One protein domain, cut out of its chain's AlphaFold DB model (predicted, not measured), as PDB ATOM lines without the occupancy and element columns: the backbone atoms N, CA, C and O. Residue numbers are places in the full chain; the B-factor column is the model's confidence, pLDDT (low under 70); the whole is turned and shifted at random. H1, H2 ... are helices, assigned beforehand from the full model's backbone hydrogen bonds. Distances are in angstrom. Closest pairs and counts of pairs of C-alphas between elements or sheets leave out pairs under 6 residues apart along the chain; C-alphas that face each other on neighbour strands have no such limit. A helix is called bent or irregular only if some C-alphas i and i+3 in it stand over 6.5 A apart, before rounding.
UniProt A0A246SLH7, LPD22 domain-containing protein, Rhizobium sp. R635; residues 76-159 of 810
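AT A GLANCE: This is residues 76 to 159 of the 810 residues of the protein "LPD22 domain-containing protein" of Rhizobium sp. R635 (UniProt A0A246SLH7). One long helix, H2, makes the length of a loose, open arrangement: it turns sharply near residue 108, H1 packs on it slantwise, and the three short helices H3, H4 and H5 gather at its last residues, where H3 and H5 pack together, H4 follows H3 at a corner, and H5 runs on past the end of H2, away from H4. H1 comes closest to H2 at Thr 115 and stays apart from H3, H4 and H5. The printed part has 84 residues with five named helices, in the order H1, H2, H3, H4, H5, and no named strand; the class is all helix. The whole is loose, with a radius of gyration of the C-alphas of 15.2 A, and the C-alphas span 42 by 29 by 21 A.

IN THESE COORDINATES: H2, residues 101 to 126, is the longest helix, 31.4 A from first to last C-alpha, with C-alpha 101 at (-31.656, -53.849, 22.079). It is irregular, with C-alphas 106 and 109 lying 8.8 A apart, and has a kink of 93 degrees near residue 108. H1, residues 77 to 94, is 25.7 A long and begins with C-alpha 77 at (-20.946, -50.002, 16.381). H3 is residues 128 to 134, 9.8 A; H4 is residues 137 to 143, 9.9 A; H5 is residues 147 to 156, 14.2 A, ending with C-alpha 156 at (-49.416, -25.792, 6.263).

HOW THE PARTS SIT: H1 and H2 touch, their closest C-alphas being those of Tyr 90 and Thr 115, 4.8 A apart; they run the same way at a steep tilt of 36 degrees, only just past shallow. H2 touches H5 with residues 120 to 124 alone, the closest C-alphas being those of Ile 123 and Gly 151, 6.1 A apart; they run the same way at a steep tilt of 36 degrees, again only just past shallow. H3 and H5 touch, with the C-alphas of Leu 130 and Gly 151 closest at 6.8 A, and run opposite ways at a shallow tilt of 29 degrees. H2 and H3 only just touch, with 3 pairs of C-alphas within 8 A, and touch only at the corner; the closest C-alphas are those of Leu 124 and Ala 131, 5.3 A apart, and H2 meets H3 with residues 124 to 125 alone. H3 and H4 touch only at the corner, with the C-alphas of Leu 134 and Ala 140 closest at 4.6 A, about perpendicular at 75 degrees. H4 and H5 meet only through their link. H1 is apart from H3, H4 and H5, and H2 is apart from H4. The O i to N i+4 pairs are within hydrogen-bond range throughout H1 and H3, and in 20 of 22 for H2, 2 of 3 for H4 and 5 of 6 for H5.

THE WHOLE: The two C-alphas farthest apart, those of Asp 76 and Lys 158, are 44.2 A apart. The printed part has no cut. The link from H1 to H2 is short, the other three links are tight, and no link is long. The mean pLDDT of the printed part is 95.5, and residue 159 is under 70.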
ATOM      1  N   ASP A  76     -20.922 -54.564  15.158       93.25
ATOM      2  CA  ASP A  76     -20.712 -53.331  14.409       93.25
ATOM      3  C   ASP A  76     -21.303 -52.122  15.176       93.25
ATOM      4  O   ASP A  76     -22.523 -52.073  15.398       93.25
ATOM      5  N   PRO A  77     -20.484 -51.131  15.579       87.50
ATOM      6  CA  PRO A  77     -20.946 -50.002  16.381       87.50
ATOM      7  C   PRO A  77     -21.979 -49.133  15.648       87.50
ATOM      8  O   PRO A  77     -22.849 -48.557  16.306       87.50
ATOM      9  N   ASP A  78     -21.959 -49.079  14.309       93.25
ATOM     10  CA  ASP A  78     -22.970 -48.352  13.528       93.25
ATOM     11  C   ASP A  78     -24.324 -49.091  13.531       93.25
ATOM     12  O   ASP A  78     -25.389 -48.461  13.497       93.25
ATOM     13  N   GLN A  79     -24.319 -50.426  13.647       93.94
ATOM     14  CA  GLN A  79     -25.543 -51.212  13.825       93.94
ATOM     15  C   GLN A  79     -26.130 -51.003  15.223       93.94
ATOM     16  O   GLN A  79     -27.309 -50.658  15.320       93.94
ATOM     17  N   VAL A  80     -25.309 -51.096  16.277       93.94
ATOM     18  CA  VAL A  80     -25.734 -50.831  17.667       93.94
ATOM     19  C   VAL A  80     -26.292 -49.410  17.810       93.94
ATOM     20  O   VAL A  80     -27.365 -49.224  18.390       93.94
ATOM     21  N   ALA A  81     -25.635 -48.406  17.219       93.19
ATOM     22  CA  ALA A  81     -26.126 -47.027  17.201       93.19
ATOM     23  C   ALA A  81     -27.460 -46.880  16.440       93.19
ATOM     24  O   ALA A  81     -28.350 -46.146  16.882       93.19
ATOM     25  N   SER A  82     -27.644 -47.593  15.322       95.69
ATOM     26  CA  SER A  82     -28.919 -47.583  14.598       95.69
ATOM     27  C   SER A  82     -30.043 -48.320  15.334       95.69
ATOM     28  O   SER A  82     -31.195 -47.932  15.147       95.69
ATOM     29  N   ASP A  83     -29.755 -49.360  16.115       96.50
ATOM     30  CA  ASP A  83     -30.774 -50.101  16.871       96.50
ATOM     31  C   ASP A  83     -31.163 -49.368  18.162       96.50
ATOM     32  O   ASP A  83     -32.352 -49.284  18.477       96.50
ATOM     33  N   LEU A  84     -30.208 -48.707  18.833       96.12
ATOM     34  CA  LEU A  84     -30.491 -47.726  19.893       96.12
ATOM     35  C   LEU A  84     -31.455 -46.646  19.391       96.12
ATOM     36  O   LEU A  84     -32.479 -46.378  20.020       96.12
ATOM     37  N   ARG A  85     -31.165 -46.079  18.213       96.81
ATOM     38  CA  ARG A  85     -32.035 -45.082  17.591       96.81
ATOM     39  C   ARG A  85     -33.435 -45.629  17.301       96.81
ATOM     40  O   ARG A  85     -34.400 -44.917  17.536       96.81
ATOM     41  N   ILE A  86     -33.578 -46.862  16.810       97.38
ATOM     42  CA  ILE A  86     -34.903 -47.452  16.535       97.38
ATOM     43  C   ILE A  86     -35.690 -47.683  17.835       97.38
ATOM     44  O   ILE A  86     -36.906 -47.481  17.848       97.38
ATOM     45  N   ALA A  87     -35.020 -48.029  18.941       97.25
ATOM     46  CA  ALA A  87     -35.653 -48.117  20.258       97.25
ATOM     47  C   ALA A  87     -36.197 -46.754  20.739       97.25
ATOM     48  O   ALA A  87     -37.312 -46.680  21.262       97.25
ATOM     49  N   GLU A  88     -35.431 -45.679  20.534       96.94
ATOM     50  CA  GLU A  88     -35.804 -44.301  20.883       96.94
ATOM     51  C   GLU A  88     -36.899 -43.736  19.956       96.94
ATOM     52  O   GLU A  88     -37.916 -43.233  20.441       96.94
ATOM     53  N   ASP A  89     -36.751 -43.897  18.635       96.06
ATOM     54  CA  ASP A  89     -37.734 -43.502  17.614       96.06
ATOM     55  C   ASP A  89     -39.105 -44.178  17.872       96.06
ATOM     56  O   ASP A  89     -40.140 -43.516  17.724       96.06
ATOM     57  N   TYR A  90     -39.119 -45.448  18.314       97.69
ATOM     58  CA  TYR A  90     -40.320 -46.191  18.735       97.69
ATOM     59  C   TYR A  90     -40.908 -45.675  20.051       97.69
ATOM     60  O   TYR A  90     -42.125 -45.480  20.140       97.69
ATOM     61  N   ALA A  91     -40.080 -45.437  21.073       97.00
ATOM     62  CA  ALA A  91     -40.548 -44.937  22.366       97.00
ATOM     63  C   ALA A  91     -41.212 -43.558  22.224       97.00
ATOM     64  O   ALA A  91     -42.331 -43.349  22.696       97.00
ATOM     65  N   GLY A  92     -40.562 -42.646  21.491       95.50
ATOM     66  CA  GLY A  92     -41.079 -41.306  21.219       95.50
ATOM     67  C   GLY A  92     -42.352 -41.291  20.366       95.50
ATOM     68  O   GLY A  92     -43.214 -40.445  20.587       95.50
ATOM     69  N   ALA A  93     -42.504 -42.232  19.425       94.19
ATOM     70  CA  ALA A  93     -43.695 -42.326  18.577       94.19
ATOM     71  C   ALA A  93     -44.891 -43.014  19.258       94.19
ATOM     72  O   ALA A  93     -46.033 -42.636  19.017       94.19
ATOM     73  N   THR A  94     -44.648 -44.038  20.083       96.38
ATOM     74  CA  THR A  94     -45.715 -44.870  20.675       96.38
ATOM     75  C   THR A  94     -46.083 -44.495  22.110       96.38
ATOM     76  O   THR A  94     -47.085 -44.989  22.626       96.38
ATOM     77  N   GLY A  95     -45.262 -43.685  22.790       95.12
ATOM     78  CA  GLY A  95     -45.391 -43.407  24.225       95.12
ATOM     79  C   GLY A  95     -45.087 -44.611  25.129       95.12
ATOM     80  O   GLY A  95     -45.329 -44.553  26.335       95.12
ATOM     81  N   ARG A  96     -44.581 -45.717  24.567       96.56
ATOM     82  CA  ARG A  96     -44.201 -46.934  25.301       96.56
ATOM     83  C   ARG A  96     -42.728 -46.865  25.734       96.56
ATOM     84  O   ARG A  96     -41.955 -46.124  25.131       96.56
ATOM     85  N   PRO A  97     -42.301 -47.650  26.741       96.69
ATOM     86  CA  PRO A  97     -40.883 -47.790  27.063       96.69
ATOM     87  C   PRO A  97     -40.065 -48.255  25.851       96.69
ATOM     88  O   PRO A  97     -40.545 -49.063  25.051       96.69
ATOM     89  N   ALA A  98     -38.824 -47.777  25.745       96.88
ATOM     90  CA  ALA A  98     -37.899 -48.215  24.706       96.88
ATOM     91  C   ALA A  98     -37.635 -49.733  24.823       96.88
ATOM     92  O   ALA A  98     -37.340 -50.213  25.925       96.88
ATOM     93  N   PRO A  99     -37.754 -50.506  23.729       96.44
ATOM     94  CA  PRO A  99     -37.483 -51.939  23.738       96.44
ATOM     95  C   PRO A  99     -35.998 -52.230  24.030       96.44
ATOM     96  O   PRO A  99     -35.128 -51.499  23.553       96.44
ATOM     97  N   PRO A 100     -35.679 -53.317  24.758       97.12
ATOM     98  CA  PRO A 100     -34.314 -53.826  24.867       97.12
ATOM     99  C   PRO A 100     -33.680 -54.070  23.492       97.12
ATOM    100  O   PRO A 100     -34.339 -54.605  22.597       97.12
ATOM    101  N   LEU A 101     -32.389 -53.746  23.349       95.25
ATOM    102  CA  LEU A 101     -31.656 -53.849  22.079       95.25
ATOM    103  C   LEU A 101     -31.770 -55.223  21.414       95.25
ATOM    104  O   LEU A 101     -31.971 -55.286  20.209       95.25
ATOM    105  N   GLU A 102     -31.732 -56.310  22.184       95.25
ATOM    106  CA  GLU A 102     -31.861 -57.671  21.646       95.25
ATOM    107  C   GLU A 102     -33.190 -57.915  20.918       95.25
ATOM    108  O   GLU A 102     -33.214 -58.598  19.896       95.25
ATOM    109  N   LEU A 103     -34.289 -57.302  21.375       97.12
ATOM    110  CA  LEU A 103     -35.557 -57.356  20.645       97.12
ATOM    111  C   LEU A 103     -35.511 -56.479  19.390       97.12
ATOM    112  O   LEU A 103     -36.067 -56.869  18.367       97.12
ATOM    113  N   VAL A 104     -34.835 -55.326  19.427       97.06
ATOM    114  CA  VAL A 104     -34.693 -54.463  18.241       97.06
ATOM    115  C   VAL A 104     -33.849 -55.133  17.162       97.06
ATOM    116  O   VAL A 104     -34.269 -55.136  16.011       97.06
ATOM    117  N   LYS A 105     -32.740 -55.788  17.520       95.94
ATOM    118  CA  LYS A 105     -31.931 -56.602  16.599       95.94
ATOM    119  C   LYS A 105     -32.776 -57.693  15.929       95.94
ATOM    120  O   LYS A 105     -32.774 -57.823  14.708       95.94
ATOM    121  N   GLN A 106     -33.545 -58.447  16.721       97.31
ATOM    122  CA  GLN A 106     -34.369 -59.565  16.235       97.31
ATOM    123  C   GLN A 106     -35.601 -59.119  15.424       97.31
ATOM    124  O   GLN A 106     -36.083 -59.868  14.574       97.31
ATOM    125  N   HIS A 107     -36.133 -57.921  15.684       97.50
ATOM    126  CA  HIS A 107     -37.434 -57.468  15.173       97.50
ATOM    127  C   HIS A 107     -37.403 -56.032  14.606       97.50
ATOM    128  O   HIS A 107     -38.389 -55.294  14.660       97.50
ATOM    129  N   ARG A 108     -36.260 -55.630  14.035       97.12
ATOM    130  CA  ARG A 108     -35.956 -54.262  13.569       97.12
ATOM    131  C   ARG A 108     -37.041 -53.668  12.672       97.12
ATOM    132  O   ARG A 108     -37.457 -52.527  12.874       97.12
ATOM    133  N   GLU A 109     -37.559 -54.462  11.736       96.94
ATOM    134  CA  GLU A 109     -38.618 -54.026  10.822       96.94
ATOM    135  C   GLU A 109     -39.993 -53.898  11.486       96.94
ATOM    136  O   GLU A 109     -40.715 -52.962  11.154       96.94
ATOM    137  N   SER A 110     -40.358 -54.725  12.476       96.94
ATOM    138  CA  SER A 110     -41.637 -54.522  13.179       96.94
ATOM    139  C   SER A 110     -41.586 -53.322  14.125       96.94
ATOM    140  O   SER A 110     -42.599 -52.649  14.300       96.94
ATOM    141  N   PHE A 111     -40.421 -52.993  14.698       97.38
ATOM    142  CA  PHE A 111     -40.256 -51.742  15.446       97.38
ATOM    143  C   PHE A 111     -40.294 -50.516  14.525       97.38
ATOM    144  O   PHE A 111     -40.966 -49.537  14.859       97.38
ATOM    145  N   ARG A 112     -39.674 -50.575  13.336       96.19
ATOM    146  CA  ARG A 112     -39.819 -49.545  12.285       96.19
ATOM    147  C   ARG A 112     -41.276 -49.385  11.841       96.19
ATOM    148  O   ARG A 112     -41.775 -48.262  11.811       96.19
ATOM    149  N   GLN A 113     -41.975 -50.489  11.575       96.00
ATOM    150  CA  GLN A 113     -43.388 -50.492  11.198       96.00
ATOM    151  C   GLN A 113     -44.267 -49.889  12.301       96.00
ATOM    152  O   GLN A 113     -44.975 -48.925  12.034       96.00
ATOM    153  N   ALA A 114     -44.176 -50.369  13.545       96.25
ATOM    154  CA  ALA A 114     -44.975 -49.850  14.659       96.25
ATOM    155  C   ALA A 114     -44.689 -48.363  14.955       96.25
ATOM    156  O   ALA A 114     -45.597 -47.605  15.297       96.25
ATOM    157  N   THR A 115     -43.441 -47.918  14.764       97.12
ATOM    158  CA  THR A 115     -43.060 -46.496  14.818       97.12
ATOM    159  C   THR A 115     -43.771 -45.691  13.730       97.12
ATOM    160  O   THR A 115     -44.331 -44.629  14.010       97.12
ATOM    161  N   GLN A 116     -43.774 -46.189  12.490       95.75
ATOM    162  CA  GLN A 116     -44.420 -45.522  11.364       95.75
ATOM    163  C   GLN A 116     -45.949 -45.522  11.493       95.75
ATOM    164  O   GLN A 116     -46.578 -44.511  11.199       95.75
ATOM    165  N   GLU A 117     -46.552 -46.608  11.976       96.00
ATOM    166  CA  GLU A 117     -47.989 -46.709  12.246       96.00
ATOM    167  C   GLU A 117     -48.431 -45.710  13.322       96.00
ATOM    168  O   GLU A 117     -49.424 -45.007  13.133       96.00
ATOM    169  N   ALA A 118     -47.661 -45.563  14.405       96.56
ATOM    170  CA  ALA A 118     -47.941 -44.578  15.448       96.56
ATOM    171  C   ALA A 118     -47.782 -43.128  14.951       96.56
ATOM    172  O   ALA A 118     -48.663 -42.299  15.189       96.56
ATOM    173  N   ARG A 119     -46.729 -42.827  14.173       96.19
ATOM    174  CA  ARG A 119     -46.563 -41.514  13.508       96.19
ATOM    175  C   ARG A 119     -47.701 -41.231  12.528       96.19
ATOM    176  O   ARG A 119     -48.243 -40.128  12.515       96.19
ATOM    177  N   ASN A 120     -48.116 -42.229  11.752       96.31
ATOM    178  CA  ASN A 120     -49.264 -42.116  10.859       96.31
ATOM    179  C   ASN A 120     -50.555 -41.849  11.654       96.31
ATOM    180  O   ASN A 120     -51.352 -41.020  11.229       96.31
ATOM    181  N   ALA A 121     -50.756 -42.467  12.820       96.62
ATOM    182  CA  ALA A 121     -51.912 -42.203  13.679       96.62
ATOM    183  C   ALA A 121     -51.912 -40.776  14.279       96.62
ATOM    184  O   ALA A 121     -52.947 -40.102  14.248       96.62
ATOM    185  N   GLU A 122     -50.768 -40.265  14.757       96.06
ATOM    186  CA  GLU A 122     -50.617 -38.860  15.198       96.06
ATOM    187  C   GLU A 122     -50.954 -37.886  14.050       96.06
ATOM    188  O   GLU A 122     -51.719 -36.932  14.215       96.06
ATOM    189  N   ILE A 123     -50.460 -38.165  12.843       96.38
ATOM    190  CA  ILE A 123     -50.733 -37.342  11.660       96.38
ATOM    191  C   ILE A 123     -52.211 -37.415  11.256       96.38
ATOM    192  O   ILE A 123     -52.817 -36.378  11.010       96.38
ATOM    193  N   LEU A 124     -52.829 -38.597  11.216       96.62
ATOM    194  CA  LEU A 124     -54.221 -38.756  10.775       96.62
ATOM    195  C   LEU A 124     -55.242 -38.235  11.793       96.62
ATOM    196  O   LEU A 124     -56.287 -37.725  11.392       96.62
ATOM    197  N   SER A 125     -54.936 -38.284  13.092       96.31
ATOM    198  CA  SER A 125     -55.758 -37.633  14.126       96.31
ATOM    199  C   SER A 125     -55.709 -36.100  14.051       96.31
ATOM    200  O   SER A 125     -56.701 -35.443  14.363       96.31
ATOM    201  N   THR A 126     -54.603 -35.523  13.566       95.94
ATOM    202  CA  THR A 126     -54.448 -34.072  13.342       95.94
ATOM    203  C   THR A 126     -54.823 -33.612  11.921       95.94
ATOM    204  O   THR A 126     -54.946 -32.406  11.673       95.94
ATOM    205  N   SER A 127     -55.061 -34.550  10.996       97.25
ATOM    206  CA  SER A 127     -55.279 -34.307   9.557       97.25
ATOM    207  C   SER A 127     -56.592 -34.940   9.051       97.25
ATOM    208  O   SER A 127     -56.563 -35.956   8.349       97.25
ATOM    209  N   PRO A 128     -57.772 -34.399   9.429       96.94
ATOM    210  CA  PRO A 128     -59.076 -34.933   9.031       96.94
ATOM    211  C   PRO A 128     -59.329 -35.004   7.515       96.94
ATOM    212  O   PRO A 128     -60.073 -35.893   7.097       96.94
ATOM    213  N   ILE A 129     -58.743 -34.134   6.683       96.94
ATOM    214  CA  ILE A 129     -58.934 -34.208   5.220       96.94
ATOM    215  C   ILE A 129     -58.148 -35.395   4.653       96.94
ATOM    216  O   ILE A 129     -58.700 -36.192   3.894       96.94
ATOM    217  N   LEU A 130     -56.903 -35.596   5.090       97.75
ATOM    218  CA  LEU A 130     -56.108 -36.778   4.761       97.75
ATOM    219  C   LEU A 130     -56.743 -38.071   5.300       97.75
ATOM    220  O   LEU A 130     -56.809 -39.075   4.591       97.75
ATOM    221  N   ALA A 131     -57.290 -38.049   6.517       97.75
ATOM    222  CA  ALA A 131     -58.038 -39.179   7.059       97.75
ATOM    223  C   ALA A 131     -59.307 -39.484   6.237       97.75
ATOM    224  O   ALA A 131     -59.645 -40.651   6.035       97.75
ATOM    225  N   ALA A 132     -59.996 -38.467   5.710       97.50
ATOM    226  CA  ALA A 132     -61.120 -38.649   4.790       97.50
ATOM    227  C   ALA A 132     -60.679 -39.173   3.408       97.50
ATOM    228  O   ALA A 132     -61.379 -40.007   2.829       97.50
ATOM    229  N   LEU A 133     -59.513 -38.744   2.907       96.31
ATOM    230  CA  LEU A 133     -58.907 -39.246   1.670       96.31
ATOM    231  C   LEU A 133     -58.615 -40.750   1.776       96.31
ATOM    232  O   LEU A 133     -59.060 -41.520   0.925       96.31
ATOM    233  N   LEU A 134     -57.918 -41.175   2.837       97.44
ATOM    234  CA  LEU A 134     -57.477 -42.562   3.039       97.44
ATOM    235  C   LEU A 134     -58.593 -43.518   3.485       97.44
ATOM    236  O   LEU A 134     -58.436 -44.729   3.370       97.44
ATOM    237  N   ARG A 135     -59.758 -43.020   3.921       97.38
ATOM    238  CA  ARG A 135     -60.955 -43.861   4.138       97.38
ATOM    239  C   ARG A 135     -61.510 -44.479   2.846       97.38
ATOM    240  O   ARG A 135     -62.317 -45.401   2.924       97.38
ATOM    241  N   ARG A 136     -61.110 -43.993   1.664       97.31
ATOM    242  CA  ARG A 136     -61.478 -44.581   0.365       97.31
ATOM    243  C   ARG A 136     -60.435 -45.641  -0.028       97.31
ATOM    244  O   ARG A 136     -59.290 -45.255  -0.259       97.31
ATOM    245  N   PRO A 137     -60.779 -46.938  -0.187       96.31
ATOM    246  CA  PRO A 137     -59.788 -47.996  -0.433       96.31
ATOM    247  C   PRO A 137     -58.871 -47.757  -1.643       96.31
ATOM    248  O   PRO A 137     -57.666 -47.974  -1.553       96.31
ATOM    249  N   GLY A 138     -59.414 -47.230  -2.748       95.88
ATOM    250  CA  GLY A 138     -58.626 -46.888  -3.941       95.88
ATOM    251  C   GLY A 138     -57.633 -45.736  -3.739       95.88
ATOM    252  O   GLY A 138     -56.629 -45.678  -4.437       95.88
ATOM    253  N   ASN A 139     -57.867 -44.854  -2.762       96.06
ATOM    254  CA  ASN A 139     -56.909 -43.815  -2.376       96.06
ATOM    255  C   ASN A 139     -55.921 -44.344  -1.328       96.06
ATOM    256  O   ASN A 139     -54.739 -44.027  -1.398       96.06
ATOM    257  N   ALA A 140     -56.373 -45.194  -0.397       96.44
ATOM    258  CA  ALA A 140     -55.499 -45.871   0.561       96.44
ATOM    259  C   ALA A 140     -54.391 -46.661  -0.153       96.44
ATOM    260  O   ALA A 140     -53.220 -46.491   0.168       96.44
ATOM    261  N   ALA A 141     -54.742 -47.434  -1.186       96.25
ATOM    262  CA  ALA A 141     -53.789 -48.179  -2.011       96.25
ATOM    263  C   ALA A 141     -52.768 -47.295  -2.765       96.25
ATOM    264  O   ALA A 141     -51.720 -47.790  -3.169       96.25
ATOM    265  N   LEU A 142     -53.056 -46.000  -2.951       96.31
ATOM    266  CA  LEU A 142     -52.180 -45.038  -3.632       96.31
ATOM    267  C   LEU A 142     -51.364 -44.151  -2.674       96.31
ATOM    268  O   LEU A 142     -50.404 -43.528  -3.127       96.31
ATOM    269  N   ALA A 143     -51.728 -44.068  -1.388       97.00
ATOM    270  CA  ALA A 143     -51.239 -43.022  -0.477       97.00
ATOM    271  C   ALA A 143     -51.024 -43.441   0.997       97.00
ATOM    272  O   ALA A 143     -50.597 -42.611   1.802       97.00
ATOM    273  N   SER A 144     -51.290 -44.693   1.387       95.81
ATOM    274  CA  SER A 144     -51.108 -45.168   2.775       95.81
ATOM    275  C   SER A 144     -49.660 -45.091   3.280       95.81
ATOM    276  O   SER A 144     -49.426 -44.964   4.480       95.81
ATOM    277  N   ASP A 145     -48.690 -45.113   2.368       95.88
ATOM    278  CA  ASP A 145     -47.257 -44.975   2.627       95.88
ATOM    279  C   ASP A 145     -46.717 -43.559   2.319       95.88
ATOM    280  O   ASP A 145     -45.499 -43.379   2.246       95.88
ATOM    281  N   ASP A 146     -47.609 -42.572   2.146       97.19
ATOM    282  CA  ASP A 146     -47.310 -41.159   1.840       97.19
ATOM    283  C   ASP A 146     -47.839 -40.170   2.907       97.19
ATOM    284  O   ASP A 146     -47.816 -38.949   2.735       97.19
ATOM    285  N   VAL A 147     -48.322 -40.701   4.037       97.75
ATOM    286  CA  VAL A 147     -49.035 -39.964   5.101       97.75
ATOM    287  C   VAL A 147     -48.262 -38.744   5.619       97.75
ATOM    288  O   VAL A 147     -48.872 -37.708   5.880       97.75
ATOM    289  N   GLU A 148     -46.931 -38.811   5.740       96.06
ATOM    290  CA  GLU A 148     -46.133 -37.674   6.231       96.06
ATOM    291  C   GLU A 148     -46.072 -36.507   5.234       96.06
ATOM    292  O   GLU A 148     -46.196 -35.346   5.641       96.06
ATOM    293  N   ALA A 149     -45.915 -36.805   3.939       95.81
ATOM    294  CA  ALA A 149     -45.860 -35.794   2.888       95.81
ATOM    295  C   ALA A 149     -47.223 -35.115   2.725       95.81
ATOM    296  O   ALA A 149     -47.301 -33.889   2.701       95.81
ATOM    297  N   LEU A 150     -48.310 -35.888   2.713       97.56
ATOM    298  CA  LEU A 150     -49.667 -35.349   2.606       97.56
ATOM    299  C   LEU A 150     -50.080 -34.580   3.875       97.56
ATOM    300  O   LEU A 150     -50.639 -33.485   3.790       97.56
ATOM    301  N   GLY A 151     -49.715 -35.086   5.058       96.81
ATOM    302  CA  GLY A 151     -49.953 -34.418   6.340       96.81
ATOM    303  C   GLY A 151     -49.177 -33.106   6.511       96.81
ATOM    304  O   GLY A 151     -49.560 -32.270   7.326       96.81
ATOM    305  N   TYR A 152     -48.107 -32.873   5.742       95.44
ATOM    306  CA  TYR A 152     -47.459 -31.560   5.683       95.44
ATOM    307  C   TYR A 152     -48.392 -30.498   5.085       95.44
ATOM    308  O   TYR A 152     -48.573 -29.454   5.708       95.44
ATOM    309  N   PHE A 153     -49.042 -30.772   3.948       95.25
ATOM    310  CA  PHE A 153     -49.915 -29.795   3.284       95.25
ATOM    311  C   PHE A 153     -51.126 -29.408   4.148       95.25
ATOM    312  O   PHE A 153     -51.438 -28.226   4.257       95.25
ATOM    313  N   GLU A 154     -51.751 -30.371   4.840       95.25
ATOM    314  CA  GLU A 154     -52.882 -30.084   5.739       95.25
ATOM    315  C   GLU A 154     -52.467 -29.425   7.071       95.25
ATOM    316  O   GLU A 154     -53.309 -28.861   7.770       95.25
ATOM    317  N   ARG A 155     -51.183 -29.472   7.455       93.75
ATOM    318  CA  ARG A 155     -50.651 -28.639   8.552       93.75
ATOM    319  C   ARG A 155     -50.343 -27.222   8.075       93.75
ATOM    320  O   ARG A 155     -50.659 -26.277   8.784       93.75
ATOM    321  N   VAL A 156     -49.765 -27.082   6.881       88.75
ATOM    322  CA  VAL A 156     -49.416 -25.792   6.263       88.75
ATOM    323  C   VAL A 156     -50.646 -24.913   6.050       88.75
ATOM    324  O   VAL A 156     -50.617 -23.741   6.414       88.75
ATOM    325  N   SER A 157     -51.743 -25.458   5.521       87.94
ATOM    326  CA  SER A 157     -52.961 -24.668   5.302       87.94
ATOM    327  C   SER A 157     -53.674 -24.259   6.592       87.94
ATOM    328  O   SER A 157     -54.344 -23.230   6.619       87.94
ATOM    329  N   LYS A 158     -53.476 -25.007   7.687       84.50
ATOM    330  CA  LYS A 158     -53.959 -24.659   9.034       84.50
ATOM    331  C   LYS A 158     -53.128 -23.576   9.729       84.50
ATOM    332  O   LYS A 158     -53.487 -23.183  10.838       84.50
ATOM    333  N   VAL A 159     -52.064 -23.051   9.109       69.19
ATOM    334  CA  VAL A 159     -51.343 -21.856   9.595       69.19
ATOM    335  C   VAL A 159     -52.142 -20.588   9.249       69.19
ATOM    336  O   VAL A 159     -51.680 -19.672   8.567       69.19
TER     337      VAL A 159